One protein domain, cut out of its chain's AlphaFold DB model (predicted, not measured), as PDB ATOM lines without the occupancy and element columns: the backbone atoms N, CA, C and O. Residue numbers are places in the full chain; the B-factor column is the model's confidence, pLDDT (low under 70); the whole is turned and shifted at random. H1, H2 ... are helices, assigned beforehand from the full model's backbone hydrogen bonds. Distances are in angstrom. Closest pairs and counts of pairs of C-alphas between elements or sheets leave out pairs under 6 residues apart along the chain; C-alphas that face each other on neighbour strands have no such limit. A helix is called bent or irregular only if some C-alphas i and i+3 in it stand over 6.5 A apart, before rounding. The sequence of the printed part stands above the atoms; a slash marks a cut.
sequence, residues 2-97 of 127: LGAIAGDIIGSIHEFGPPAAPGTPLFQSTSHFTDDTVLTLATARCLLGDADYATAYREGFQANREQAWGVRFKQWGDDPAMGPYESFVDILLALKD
ATOM      1  N   LEU A   2     -44.130  19.688  56.243       94.44
ATOM      2  CA  LEU A   2     -43.543  18.878  57.330       94.44
ATOM      3  C   LEU A   2     -44.551  18.020  58.114       94.44
ATOM      4  O   LEU A   2     -44.265  16.866  58.392       94.44
ATOM      5  N   GLY A   3     -45.739  18.550  58.428       95.38
ATOM      6  CA  GLY A   3     -46.782  17.768  59.104       95.38
ATOM      7  C   GLY A   3     -47.332  16.607  58.267       95.38
ATOM      8  O   GLY A   3     -47.624  15.561  58.826       95.38
ATOM      9  N   ALA A   4     -47.421  16.766  56.943       95.50
ATOM     10  CA  ALA A   4     -47.844  15.694  56.039       95.50
ATOM     11  C   ALA A   4     -46.764  14.607  55.933       95.50
ATOM     12  O   ALA A   4     -47.077  13.435  56.066       95.50
ATOM     13  N   ILE A   5     -45.493  15.007  55.817       96.38
ATOM     14  CA  ILE A   5     -44.344  14.084  55.810       96.38
ATOM     15  C   ILE A   5     -44.253  13.319  57.137       96.38
ATOM     16  O   ILE A   5     -44.066  12.109  57.157       96.38
ATOM     17  N   ALA A   6     -44.412  14.013  58.268       95.12
ATOM     18  CA  ALA A   6     -44.453  13.358  59.568       95.12
ATOM     19  C   ALA A   6     -45.647  12.398  59.666       95.12
ATOM     20  O   ALA A   6     -45.483  11.285  60.149       95.12
ATOM     21  N   GLY A   7     -46.826  12.812  59.190       93.56
ATOM     22  CA  GLY A   7     -48.030  11.982  59.160       93.56
ATOM     23  C   GLY A   7     -47.859  10.705  58.340       93.56
ATOM     24  O   GLY A   7     -48.237   9.644  58.822       93.56
ATOM     25  N   ASP A   8     -47.234  10.798  57.167       95.25
ATOM     26  CA  ASP A   8     -46.878   9.657  56.316       95.25
ATOM     27  C   ASP A   8     -45.957   8.672  57.058       95.25
ATOM     28  O   ASP A   8     -46.303   7.510  57.267       95.25
ATOM     29  N   ILE A   9     -44.833   9.159  57.594       94.44
ATOM     30  CA  ILE A   9     -43.865   8.313  58.315       94.44
ATOM     31  C   ILE A   9     -44.484   7.640  59.553       94.44
ATOM     32  O   ILE A   9     -44.160   6.494  59.871       94.44
ATOM     33  N   ILE A  10     -45.348   8.354  60.279       93.50
ATOM     34  CA  ILE A  10     -46.072   7.816  61.441       93.50
ATOM     35  C   ILE A  10     -47.115   6.780  60.983       93.50
ATOM     36  O   ILE A  10     -47.316   5.765  61.648       93.50
ATOM     37  N   GLY A  11     -47.787   7.035  59.860       90.50
ATOM     38  CA  GLY A  11     -48.861   6.205  59.322       90.50
ATOM     39  C   GLY A  11     -48.394   4.916  58.647       90.50
ATOM     40  O   GLY A  11     -49.137   3.936  58.671       90.50
ATOM     41  N   SER A  12     -47.172   4.874  58.112       91.62
ATOM     42  CA  SER A  12     -46.708   3.770  57.255       91.62
ATOM     43  C   SER A  12     -46.689   2.396  57.929       91.62
ATOM     44  O   SER A  12     -46.921   1.378  57.286       91.62
ATOM     45  N   ILE A  13     -46.505   2.333  59.250       88.56
ATOM     46  CA  ILE A  13     -46.562   1.069  60.014       88.56
ATOM     47  C   ILE A  13     -47.989   0.529  60.217       88.56
ATOM     48  O   ILE A  13     -48.163  -0.624  60.611       88.56
ATOM     49  N   HIS A  14     -49.002   1.371  60.009       84.62
ATOM     50  CA  HIS A  14     -50.417   1.038  60.174       84.62
ATOM     51  C   HIS A  14     -51.119   0.812  58.834       84.62
ATOM     52  O   HIS A  14     -52.288   0.419  58.808       84.62
ATOM     53  N   GLU A  15     -50.416   1.034  57.727       79.31
ATOM     54  CA  GLU A  15     -50.922   0.756  56.398       79.31
ATOM     55  C   GLU A  15     -51.203  -0.749  56.256       79.31
ATOM     56  O   GLU A  15     -50.416  -1.594  56.682       79.31
ATOM     57  N   PHE A  16     -52.378  -1.098  55.722       75.50
ATOM     58  CA  PHE A  16     -52.873  -2.484  55.614       75.50
ATOM     59  C   PHE A  16     -53.103  -3.219  56.951       75.50
ATOM     60  O   PHE A  16     -53.379  -4.423  56.956       75.50
ATOM     61  N   GLY A  17     -53.041  -2.503  58.078       77.94
ATOM     62  CA  GLY A  17     -53.248  -3.024  59.425       77.94
ATOM     63  C   GLY A  17     -54.397  -2.343  60.183       77.94
ATOM     64  O   GLY A  17     -55.108  -1.489  59.648       77.94
ATOM     65  N   PRO A  18     -54.623  -2.732  61.450       79.12
ATOM     66  CA  PRO A  18     -55.563  -2.037  62.315       79.12
ATOM     67  C   PRO A  18     -55.076  -0.607  62.619       79.12
ATOM     68  O   PRO A  18     -53.866  -0.384  62.744       79.12
ATOM     69  N   PRO A  19     -56.002   0.353  62.809       82.00
ATOM     70  CA  PRO A  19     -55.651   1.713  63.202       82.00
ATOM     71  C   PRO A  19     -54.817   1.756  64.485       82.00
ATOM     72  O   PRO A  19     -54.975   0.913  65.373       82.00
ATOM     73  N   ALA A  20     -53.974   2.782  64.603       84.75
ATOM     74  CA  ALA A  20     -53.167   3.012  65.793       84.75
ATOM     75  C   ALA A  20     -54.042   3.088  67.056       84.75
ATOM     76  O   ALA A  20     -55.007   3.856  67.123       84.75
ATOM     77  N   ALA A  21     -53.681   2.319  68.083       86.75
ATOM     78  CA  ALA A  21     -54.315   2.427  69.389       86.75
ATOM     79  C   ALA A  21     -53.825   3.693  70.121       86.75
ATOM     80  O   ALA A  21     -52.673   4.108  69.927       86.75
ATOM     81  N   PRO A  22     -54.638   4.297  71.005       89.31
ATOM     82  CA  PRO A  22     -54.177   5.389  71.857       89.31
ATOM     83  C   PRO A  22     -52.914   4.999  72.637       89.31
ATOM     84  O   PRO A  22     -52.855   3.929  73.240       89.31
ATOM     85  N   GLY A  23     -51.903   5.870  72.627       89.00
ATOM     86  CA  GLY A  23     -50.615   5.619  73.284       89.00
ATOM     87  C   GLY A  23     -49.588   4.859  72.437       89.00
ATOM     88  O   GLY A  23     -48.483   4.618  72.920       89.00
ATOM     89  N   THR A  24     -49.906   4.518  71.183       87.38
ATOM     90  CA  THR A  24     -48.909   3.991  70.237       87.38
ATOM     91  C   THR A  24     -47.793   5.029  70.031       87.38
ATOM     92  O   THR A  24     -48.100   6.204  69.806       87.38
ATOM     93  N   PRO A  25     -46.503   4.643  70.113       90.62
ATOM     94  CA  PRO A  25     -45.398   5.547  69.812       90.62
ATOM     95  C   PRO A  25     -45.506   6.092  68.388       90.62
ATOM     96  O   PRO A  25     -45.745   5.323  67.463       90.62
ATOM     97  N   LEU A  26     -45.282   7.399  68.216       90.81
ATOM     98  CA  LEU A  26     -45.367   8.047  66.901       90.81
ATOM     99  C   LEU A  26     -44.337   7.484  65.913       90.81
ATOM    100  O   LEU A  26     -44.648   7.277  64.749       90.81
ATOM    101  N   PHE A  27     -43.120   7.210  66.383       92.44
ATOM    102  CA  PHE A  27     -42.057   6.650  65.558       92.44
ATOM    103  C   PHE A  27     -41.611   5.306  66.109       92.44
ATOM    104  O   PHE A  27     -41.407   5.143  67.316       92.44
ATOM    105  N   GLN A  28     -41.427   4.359  65.202       91.00
ATOM    106  CA  GLN A  28     -40.906   3.030  65.475       91.00
ATOM    107  C   GLN A  28     -39.718   2.759  64.552       91.00
ATOM    108  O   GLN A  28     -39.523   3.448  63.553       91.00
ATOM    109  N   SER A  29     -38.914   1.739  64.854       91.94
ATOM    110  CA  SER A  29     -37.761   1.378  64.014       91.94
ATOM    111  C   SER A  29     -38.145   0.959  62.590       91.94
ATOM    112  O   SER A  29     -37.291   0.926  61.714       91.94
ATOM    113  N   THR A  30     -39.413   0.609  62.375       91.38
ATOM    114  CA  THR A  30     -39.992   0.235  61.079       91.38
ATOM    115  C   THR A  30     -40.735   1.386  60.394       91.38
ATOM    116  O   THR A  30     -41.209   1.207  59.274       91.38
ATOM    117  N   SER A  31     -40.848   2.557  61.035       93.38
ATOM    118  CA  SER A  31     -41.414   3.755  60.409       93.38
ATOM    119  C   SER A  31     -40.520   4.217  59.261       93.38
ATOM    120  O   SER A  31     -39.311   4.378  59.426       93.38
ATOM    121  N   HIS A  32     -41.125   4.445  58.103       93.94
ATOM    122  CA  HIS A  32     -40.456   4.884  56.881       93.94
ATOM    123  C   HIS A  32     -41.384   5.809  56.090       93.94
ATOM    124  O   HIS A  32     -42.593   5.792  56.305       93.94
ATOM    125  N   PHE A  33     -40.818   6.647  55.225       95.75
ATOM    126  CA  PHE A  33     -41.617   7.451  54.299       95.75
ATOM    127  C   PHE A  33     -42.172   6.564  53.180       95.75
ATOM    128  O   PHE A  33     -41.552   5.550  52.855       95.75
ATOM    129  N   THR A  34     -43.286   6.967  52.576       94.88
ATOM    130  CA  THR A  34     -43.914   6.262  51.451       94.88
ATOM    131  C   THR A  34     -43.932   7.131  50.189       94.88
ATOM    132  O   THR A  34     -43.292   8.192  50.115       94.88
ATOM    133  N   ASP A  35     -44.659   6.683  49.167       94.19
ATOM    134  CA  ASP A  35     -44.947   7.477  47.979       94.19
ATOM    135  C   ASP A  35     -45.637   8.811  48.306       94.19
ATOM    136  O   ASP A  35     -45.368   9.798  47.615       94.19
ATOM    137  N   ASP A  36     -46.403   8.907  49.396       95.06
ATOM    138  CA  ASP A  36     -47.030  10.161  49.838       95.06
ATOM    139  C   ASP A  36     -45.997  11.269  50.098       95.06
ATOM    140  O   ASP A  36     -46.173  12.416  49.660       95.06
ATOM    141  N   THR A  37     -44.876  10.955  50.758       97.50
ATOM    142  CA  THR A  37     -43.781  11.921  50.944       97.50
ATOM    143  C   THR A  37     -43.136  12.298  49.612       97.50
ATOM    144  O   THR A  37     -42.866  13.481  49.379       97.50
ATOM    145  N   VAL A  38     -42.921  11.333  48.714       97.56
ATOM    146  CA  VAL A  38     -42.327  11.587  47.391       97.56
ATOM    147  C   VAL A  38     -43.209  12.540  46.579       97.56
ATOM    148  O   VAL A  38     -42.721  13.551  46.062       97.56
ATOM    149  N   LEU A  39     -44.517  12.281  46.527       96.44
ATOM    150  CA  LEU A  39     -45.490  13.121  45.826       96.44
ATOM    151  C   LEU A  39     -45.670  14.487  46.498       96.44
ATOM    152  O   LEU A  39     -45.830  15.497  45.806       96.44
ATOM    153  N   THR A  40     -45.564  14.558  47.826       97.25
ATOM    154  CA  THR A  40     -45.568  15.829  48.566       97.25
ATOM    155  C   THR A  40     -44.389  16.710  48.151       97.25
ATOM    156  O   THR A  40     -44.576  17.895  47.865       97.25
ATOM    157  N   LEU A  41     -43.177  16.153  48.069       97.56
ATOM    158  CA  LEU A  41     -41.989  16.898  47.638       97.56
ATOM    159  C   LEU A  41     -42.060  17.286  46.157       97.56
ATOM    160  O   LEU A  41     -41.739  18.423  45.804       97.56
ATOM    161  N   ALA A  42     -42.538  16.386  45.298       96.50
ATOM    162  CA  ALA A  42     -42.729  16.679  43.882       96.50
ATOM    163  C   ALA A  42     -43.769  17.797  43.668       96.50
ATOM    164  O   ALA A  42     -43.551  18.700  42.860       96.50
ATOM    165  N   THR A  43     -44.848  17.810  44.456       96.38
ATOM    166  CA  THR A  43     -45.832  18.907  44.478       96.38
ATOM    167  C   THR A  43     -45.178  20.224  44.877       96.38
ATOM    168  O   THR A  43     -45.429  21.250  44.249       96.38
ATOM    169  N   ALA A  44     -44.321  20.206  45.902       96.94
ATOM    170  CA  ALA A  44     -43.602  21.393  46.362       96.94
ATOM    171  C   ALA A  44     -42.784  22.008  45.225       96.94
ATOM    172  O   ALA A  44     -42.866  23.207  44.976       96.94
ATOM    173  N   ARG A  45     -42.051  21.156  44.503       96.81
ATOM    174  CA  ARG A  45     -41.246  21.541  43.344       96.81
ATOM    175  C   ARG A  45     -42.091  22.176  42.237       96.81
ATOM    176  O   ARG A  45     -41.693  23.190  41.675       96.81
ATOM    177  N   CYS A  46     -43.282  21.640  41.971       95.00
ATOM    178  CA  CYS A  46     -44.199  22.229  40.990       95.00
ATOM    179  C   CYS A  46     -44.697  23.611  41.423       95.00
ATOM    180  O   CYS A  46     -44.711  24.547  40.630       95.00
ATOM    181  N   LEU A  47     -45.071  23.760  42.698       94.69
ATOM    182  CA  LEU A  47     -45.559  25.029  43.250       94.69
ATOM    183  C   LEU A  47     -44.486  26.124  43.266       94.69
ATOM    184  O   LEU A  47     -44.817  27.302  43.163       94.69
ATOM    185  N   LEU A  48     -43.215  25.740  43.388       96.25
ATOM    186  CA  LEU A  48     -42.076  26.655  43.282       96.25
ATOM    187  C   LEU A  48     -41.737  27.026  41.828       96.25
ATOM    188  O   LEU A  48     -40.951  27.943  41.610       96.25
ATOM    189  N   GLY A  49     -42.363  26.370  40.844       92.75
ATOM    190  CA  GLY A  49     -42.166  26.636  39.418       92.75
ATOM    191  C   GLY A  49     -40.991  25.886  38.786       92.75
ATOM    192  O   GLY A  49     -40.616  26.197  37.660       92.75
ATOM    193  N   ASP A  50     -40.425  24.894  39.475       90.81
ATOM    194  CA  ASP A  50     -39.219  24.177  39.035       90.81
ATOM    195  C   ASP A  50     -39.506  23.015  38.058       90.81
ATOM    196  O   ASP A  50     -38.574  22.431  37.500       90.81
ATOM    197  N   ALA A  51     -40.773  22.619  37.892       91.50
ATOM    198  CA  ALA A  51     -41.229  21.583  36.957       91.50
ATOM    199  C   ALA A  51     -42.763  21.595  36.812       91.50
ATOM    200  O   ALA A  51     -43.469  22.116  37.677       91.50
ATOM    201  N   ASP A  52     -43.291  20.970  35.756       92.25
ATOM    202  CA  ASP A  52     -44.703  20.579  35.706       92.25
ATOM    203  C   ASP A  52     -44.965  19.298  36.525       92.25
ATOM    204  O   ASP A  52     -44.053  18.520  36.820       92.25
ATOM    205  N   TYR A  53     -46.236  19.061  36.867       90.06
ATOM    206  CA  TYR A  53     -46.658  17.937  37.709       90.06
ATOM    207  C   TYR A  53     -46.301  16.566  37.140       90.06
ATOM    208  O   TYR A  53     -45.835  15.706  37.888       90.06
ATOM    209  N   ALA A  54     -46.505  16.344  35.839       91.81
ATOM    210  CA  ALA A  54     -46.258  15.038  35.240       91.81
ATOM    211  C   ALA A  54     -44.762  14.712  35.283       91.81
ATOM    212  O   ALA A  54     -44.379  13.615  35.697       91.81
ATOM    213  N   THR A  55     -43.922  15.688  34.935       92.69
ATOM    214  CA  THR A  55     -42.463  15.566  35.011       92.69
ATOM    215  C   THR A  55     -42.001  15.324  36.445       92.69
ATOM    216  O   THR A  55     -41.327  14.329  36.709       92.69
ATOM    217  N   ALA A  56     -42.403  16.171  37.398       95.56
ATOM    218  CA  ALA A  56     -41.946  16.059  38.782       95.56
ATOM    219  C   ALA A  56     -42.362  14.733  39.436       95.56
ATOM    220  O   ALA A  56     -41.573  14.128  40.165       95.56
ATOM    221  N   TYR A  57     -43.585  14.265  39.172       95.25
ATOM    222  CA  TYR A  57     -44.100  13.026  39.754       95.25
ATOM    223  C   TYR A  57     -43.424  11.800  39.141       95.25
ATOM    224  O   TYR A  57     -43.085  10.872  39.873       95.25
ATOM    225  N   ARG A  58     -43.168  11.799  37.825       94.25
ATOM    226  CA  ARG A  58     -42.409  10.725  37.168       94.25
ATOM    227  C   ARG A  58     -40.970  10.674  37.647       94.25
ATOM    228  O   ARG A  58     -40.477   9.594  37.938       94.25
ATOM    229  N   GLU A  59     -40.300  11.813  37.775       95.81
ATOM    230  CA  GLU A  59     -38.936  11.848  38.305       95.81
ATOM    231  C   GLU A  59     -38.886  11.342  39.754       95.81
ATOM    232  O   GLU A  59     -38.037  10.513  40.084       95.81
ATOM    233  N   GLY A  60     -39.843  11.759  40.593       96.56
ATOM    234  CA  GLY A  60     -39.993  11.249  41.956       96.56
ATOM    235  C   GLY A  60     -40.225   9.736  41.997       96.56
ATOM    236  O   GLY A  60     -39.550   9.030  42.745       96.56
ATOM    237  N   PHE A  61     -41.118   9.231  41.145       96.31
ATOM    238  CA  PHE A  61     -41.391   7.803  40.983       96.31
ATOM    239  C   PHE A  61     -40.155   7.009  40.569       96.31
ATOM    240  O   PHE A  61     -39.795   6.029  41.219       96.31
ATOM    241  N   GLN A  62     -39.474   7.448  39.509       96.38
ATOM    242  CA  GLN A  62     -38.311   6.756  38.957       96.38
ATOM    243  C   GLN A  62     -37.143   6.719  39.953       96.38
ATOM    244  O   GLN A  62     -36.405   5.732  39.988       96.38
ATOM    245  N   ALA A  63     -37.006   7.751  40.792       97.12
ATOM    246  CA  ALA A  63     -35.998   7.817  41.845       97.12
ATOM    247  C   ALA A  63     -36.320   6.959  43.086       97.12
ATOM    248  O   ALA A  63     -35.401   6.674  43.847       97.12
ATOM    249  N   ASN A  64     -37.580   6.551  43.288       96.31
ATOM    250  CA  ASN A  64     -38.049   5.851  44.495       96.31
ATOM    251  C   ASN A  64     -38.910   4.621  44.141       96.31
ATOM    252  O   ASN A  64     -39.973   4.387  44.724       96.31
ATOM    253  N   ARG A  65     -38.508   3.838  43.130       94.00
ATOM    254  CA  ARG A  65     -39.306   2.701  42.618       94.00
ATOM    255  C   ARG A  65     -39.515   1.573  43.626       94.00
ATOM    256  O   ARG A  65     -40.407   0.747  43.434       94.00
ATOM    257  N   GLU A  66     -38.701   1.528  44.672       91.12
ATOM    258  CA  GLU A  66     -38.790   0.565  45.765       91.12
ATOM    259  C   GLU A  66     -39.974   0.810  46.710       91.12
ATOM    260  O   GLU A  66     -40.354  -0.109  47.433       91.12
ATOM    261  N   GLN A  67     -40.580   2.002  46.679       91.38
ATOM    262  CA  GLN A  67     -41.750   2.320  47.498       91.38
ATOM    263  C   GLN A  67     -43.018   1.599  47.017       91.38
ATOM    264  O   GLN A  67     -43.113   1.070  45.898       91.38
ATOM    265  N   ALA A  68     -44.028   1.574  47.882       86.94
ATOM    266  CA  ALA A  68     -45.283   0.869  47.662       86.94
ATOM    267  C   ALA A  68     -46.257   1.640  46.749       86.94
ATOM    268  O   ALA A  68     -47.356   1.994  47.144       86.94
ATOM    269  N   TRP A  69     -45.897   1.845  45.483       90.81
ATOM    270  CA  TRP A  69     -46.781   2.545  44.546       90.81
ATOM    271  C   TRP A  69     -48.010   1.720  44.145       90.81
ATOM    272  O   TRP A  69     -47.910   0.521  43.839       90.81
ATOM    273  N   GLY A  70     -49.154   2.390  44.001       89.25
ATOM    274  CA  GLY A  70     -50.351   1.803  43.401       89.25
ATOM    275  C   GLY A  70     -50.101   1.291  41.974       89.25
ATOM    276  O   GLY A  70     -49.425   1.934  41.172       89.25
ATOM    277  N   VAL A  71     -50.689   0.142  41.619       88.44
ATOM    278  CA  VAL A  71     -50.477  -0.540  40.317       88.44
ATOM    279  C   VAL A  71     -50.685   0.393  39.121       88.44
ATOM    280  O   VAL A  71     -49.894   0.416  38.183       88.44
ATOM    281  N   ARG A  72     -51.746   1.193  39.181       86.31
ATOM    282  CA  ARG A  72     -52.111   2.181  38.162       86.31
ATOM    283  C   ARG A  72     -51.086   3.305  38.029       86.31
ATOM    284  O   ARG A  72     -50.792   3.743  36.923       86.31
ATOM    285  N   PHE A  73     -50.529   3.739  39.155       90.12
ATOM    286  CA  PHE A  73     -49.499   4.764  39.173       90.12
ATOM    287  C   PHE A  73     -48.198   4.236  38.564       90.12
ATOM    288  O   PHE A  73     -47.598   4.924  37.748       90.12
ATOM    289  N   LYS A  74     -47.812   2.985  38.867       92.38
ATOM    290  CA  LYS A  74     -46.653   2.331  38.230       92.38
ATOM    291  C   LYS A  74     -46.789   2.303  36.707       92.38
ATOM    292  O   LYS A  74     -45.873   2.711  36.009       92.38
ATOM    293  N   GLN A  75     -47.959   1.903  36.198       90.94
ATOM    294  CA  GLN A  75     -48.242   1.896  34.755       90.94
ATOM    295  C   GLN A  75     -48.063   3.283  34.119       90.94
ATOM    296  O   GLN A  75     -47.406   3.405  33.092       90.94
ATOM    297  N   TRP A  76     -48.608   4.326  34.748       92.38
ATOM    298  CA  TRP A  76     -48.481   5.703  34.267       92.38
ATOM    299  C   TRP A  76     -47.055   6.270  34.382       92.38
ATOM    300  O   TRP A  76     -46.605   7.034  33.523       92.38
ATOM    301  N   GLY A  77     -46.346   5.911  35.452       90.88
ATOM    302  CA  GLY A  77     -44.988   6.365  35.733       90.88
ATOM    303  C   GLY A  77     -43.929   5.722  34.834       90.88
ATOM    304  O   GLY A  77     -42.904   6.354  34.568       90.88
ATOM    305  N   ASP A  78     -44.176   4.498  34.359       92.75
ATOM    306  CA  ASP A  78     -43.293   3.758  33.448       92.75
ATOM    307  C   ASP A  78     -43.581   4.012  31.957       92.75
ATOM    308  O   ASP A  78     -42.742   3.676  31.121       92.75
ATOM    309  N   ASP A  79     -44.718   4.623  31.607       88.94
ATOM    310  CA  ASP A  79     -45.068   4.975  30.227       88.94
ATOM    311  C   ASP A  79     -45.033   6.500  30.008       88.94
ATOM    312  O   ASP A  79     -46.004   7.192  30.324       88.94
ATOM    313  N   PRO A  80     -43.954   7.057  29.419       83.88
ATOM    314  CA  PRO A  80     -43.850   8.486  29.135       83.88
ATOM    315  C   PRO A  80     -44.929   9.021  28.184       83.88
ATOM    316  O   PRO A  80     -45.235  10.215  28.238       83.88
ATOM    317  N   ALA A  81     -45.485   8.164  27.319       84.56
ATOM    318  CA  ALA A  81     -46.510   8.530  26.346       84.56
ATOM    319  C   ALA A  81     -47.917   8.557  26.958       84.56
ATOM    320  O   ALA A  81     -48.819   9.170  26.384       84.56
ATOM    321  N   MET A  82     -48.111   7.936  28.126       81.00
ATOM    322  CA  MET A  82     -49.382   8.002  28.837       81.00
ATOM    323  C   MET A  82     -49.632   9.439  29.322       81.00
ATOM    324  O   MET A  82     -48.789  10.045  29.983       81.00
ATOM    325  N   GLY A  83     -50.786  10.002  28.966       72.94
ATOM    326  CA  GLY A  83     -51.195  11.343  29.387       72.94
ATOM    327  C   GLY A  83     -51.532  11.431  30.883       72.94
ATOM    328  O   GLY A  83     -51.367  10.457  31.621       72.94
ATOM    329  N   PRO A  84     -51.993  12.598  31.365       68.31
ATOM    330  CA  PRO A  84     -52.465  12.767  32.737       68.31
ATOM    331  C   PRO A  84     -53.519  11.721  33.118       68.31
ATOM    332  O   PRO A  84     -54.320  11.295  32.290       68.31
ATOM    333  N   TYR A  85     -53.527  11.317  34.385       59.38
ATOM    334  CA  TYR A  85     -54.476  10.332  34.892       59.38
ATOM    335  C   TYR A  85     -55.892  10.952  34.967       59.38
ATOM    336  O   TYR A  85     -56.175  11.740  35.868       59.38
ATOM    337  N   GLU A  86     -56.795  10.619  34.037       59.09
ATOM    338  CA  GLU A  86     -58.159  11.194  33.936       59.09
ATOM    339  C   GLU A  86     -59.170  10.613  34.957       59.09
ATOM    340  O   GLU A  86     -60.381  10.571  34.746       59.09
ATOM    341  N   SER A  87     -58.701  10.179  36.131       50.47
ATOM    342  CA  SER A  87     -59.426   9.277  37.045       50.47
ATOM    343  C   SER A  87     -60.664   9.826  37.759       50.47
ATOM    344  O   SER A  87     -61.278   9.096  38.535       50.47
ATOM    345  N   PHE A  88     -61.041  11.084  37.545       44.06
ATOM    346  CA  PHE A  88     -62.232  11.675  38.172       44.06
ATOM    347  C   PHE A  88     -63.140  12.386  37.171       44.06
ATOM    348  O   PHE A  88     -64.358  12.391  37.346       44.06
ATOM    349  N   VAL A  89     -62.563  12.948  36.106       49.78
ATOM    350  CA  VAL A  89     -63.320  13.636  35.057       49.78
ATOM    351  C   VAL A  89     -64.076  12.625  34.202       49.78
ATOM    352  O   VAL A  89     -65.244  12.870  33.936       49.78
ATOM    353  N   ASP A  90     -63.504  11.455  33.903       52.19
ATOM    354  CA  ASP A  90     -64.200  10.404  33.148       52.19
ATOM    355  C   ASP A  90     -65.403   9.826  33.890       52.19
ATOM    356  O   ASP A  90     -66.456   9.631  33.295       52.19
ATOM    357  N   ILE A  91     -65.294   9.594  35.202       50.88
ATOM    358  CA  ILE A  91     -66.434   9.126  36.004       50.88
ATOM    359  C   ILE A  91     -67.514  10.211  36.052       50.88
ATOM    360  O   ILE A  91     -68.693   9.912  35.896       50.88
ATOM    361  N   LEU A  92     -67.138  11.481  36.223       44.56
ATOM    362  CA  LEU A  92     -68.093  12.592  36.210       44.56
ATOM    363  C   LEU A  92     -68.684  12.872  34.824       44.56
ATOM    364  O   LEU A  92     -69.825  13.318  34.761       44.56
ATOM    365  N   LEU A  93     -67.951  12.632  33.736       54.69
ATOM    366  CA  LEU A  93     -68.444  12.727  32.361       54.69
ATOM    367  C   LEU A  93     -69.384  11.562  32.050       54.69
ATOM    368  O   LEU A  93     -70.492  11.801  31.589       54.69
ATOM    369  N   ALA A  94     -69.006  10.336  32.414       50.91
ATOM    370  CA  ALA A  94     -69.839   9.145  32.265       50.91
ATOM    371  C   ALA A  94     -71.131   9.218  33.097       50.91
ATOM    372  O   ALA A  94     -72.163   8.717  32.671       50.91
ATOM    373  N   LEU A  95     -71.104   9.871  34.265       50.16
ATOM    374  CA  LEU A  95     -72.299  10.110  35.088       50.16
ATOM    375  C   LEU A  95     -73.130  11.314  34.622       50.16
ATOM    376  O   LEU A  95     -74.293  11.434  35.000       50.16
ATOM    377  N   LYS A  96     -72.549  12.227  33.839       50.00
ATOM    378  CA  LYS A  96     -73.274  13.353  33.228       50.00
ATOM    379  C   LYS A  96     -73.892  13.000  31.881       50.00
ATOM    380  O   LYS A  96     -74.672  13.798  31.369       50.00
ATOM    381  N   ASP A  97     -73.576  11.828  31.346       49.19
ATOM    382  CA  ASP A  97     -74.046  11.361  30.052       49.19
ATOM    383  C   ASP A  97     -74.941  10.120  30.213       49.19
ATOM    384  O   ASP A  97     -74.576   9.003  29.844       49.19
TER     385      ASP A  97
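What this domain is: This is residues 2 to 97 of the 127 residues of an uncharacterized protein of Spiribacter salinus (UniProt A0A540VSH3). H2 stands in the middle of a loose chain of four helices, with H3 folded back along one side of it and part of H1 on another; H4 is set crosswise to H3. A wide loop, residues 15 to 34, joins H1 to H2, and residues 86 to 97, which hold H5, stick out as a free tail. The printed part has 96 residues with five named helices, H1 to H5 in order along the chain, and no named strand; it is all helix in class. It is loose, with a radius of gyration of the C-alphas of 16.2 A, and spans 48 by 35 by 24 A.

Where its parts are: H2 covers residues 35 to 47 and is 18.2 A long from first to last C-alpha; C-alpha 35 is at (-44.947, 7.477, 47.979). H1, residues 2 to 14, is 19.3 A long and begins with C-alpha 2 at (-43.543, 18.878, 57.330). H1 is irregular, but only just: C-alphas 10 and 13 are 6.9 A apart. H3, residues 53 to 63, is 15.3 A long. H4, residues 71 to 78, is 10.8 A long. H5, residues 89 to 96, is 10.1 A long and ends with C-alpha 96 at (-73.274, 13.353, 33.228).

How they stand to each other: H2 and H3 form a helical hairpin and touch at a steep tilt of 41 degrees, opposite ways; their closest C-alphas, of Ala 42 and Ala 56, are 5.2 A apart. H1 and H2 form another helical hairpin, at a shallow tilt of 18 degrees, opposite ways. H1 touches H2 with residues 4 to 8 alone, and H2 touches H1 with residues 36 to 40 alone; the closest C-alphas, of Ile 5 and Thr 37, are 5.4 A apart. H3 and H4 touch about perpendicular, at 85 degrees, and their closest C-alphas, of Arg 58 and Gly 77, are 5.3 A apart. H1 is apart from H3 and H4, and H2 is apart from H4. H5 touches no helix. In H2, H3, H4 and H5 every O i to N i+4 pair is within hydrogen-bond range; in H1 7 of 9 are.

The domain as a whole: The C-alphas of Ser 29 and Asp 97, the two farthest apart, are 50.7 A from each other. Residues 86 to 97, of which 89 to 96 belong to H5, stand free; without them the body has 84 residues and spans 46 by 28 by 19 A. The link from H1 to H2 is long, with 20 residues, and that from H2 to H3 is tight, with 5. The links from H3 to H4 and from H4 to H5 are short. The printed part has no cut. The mean pLDDT of the printed part is 85.8; residues 84 to 97 are under 70, and H5 has a mean of 50.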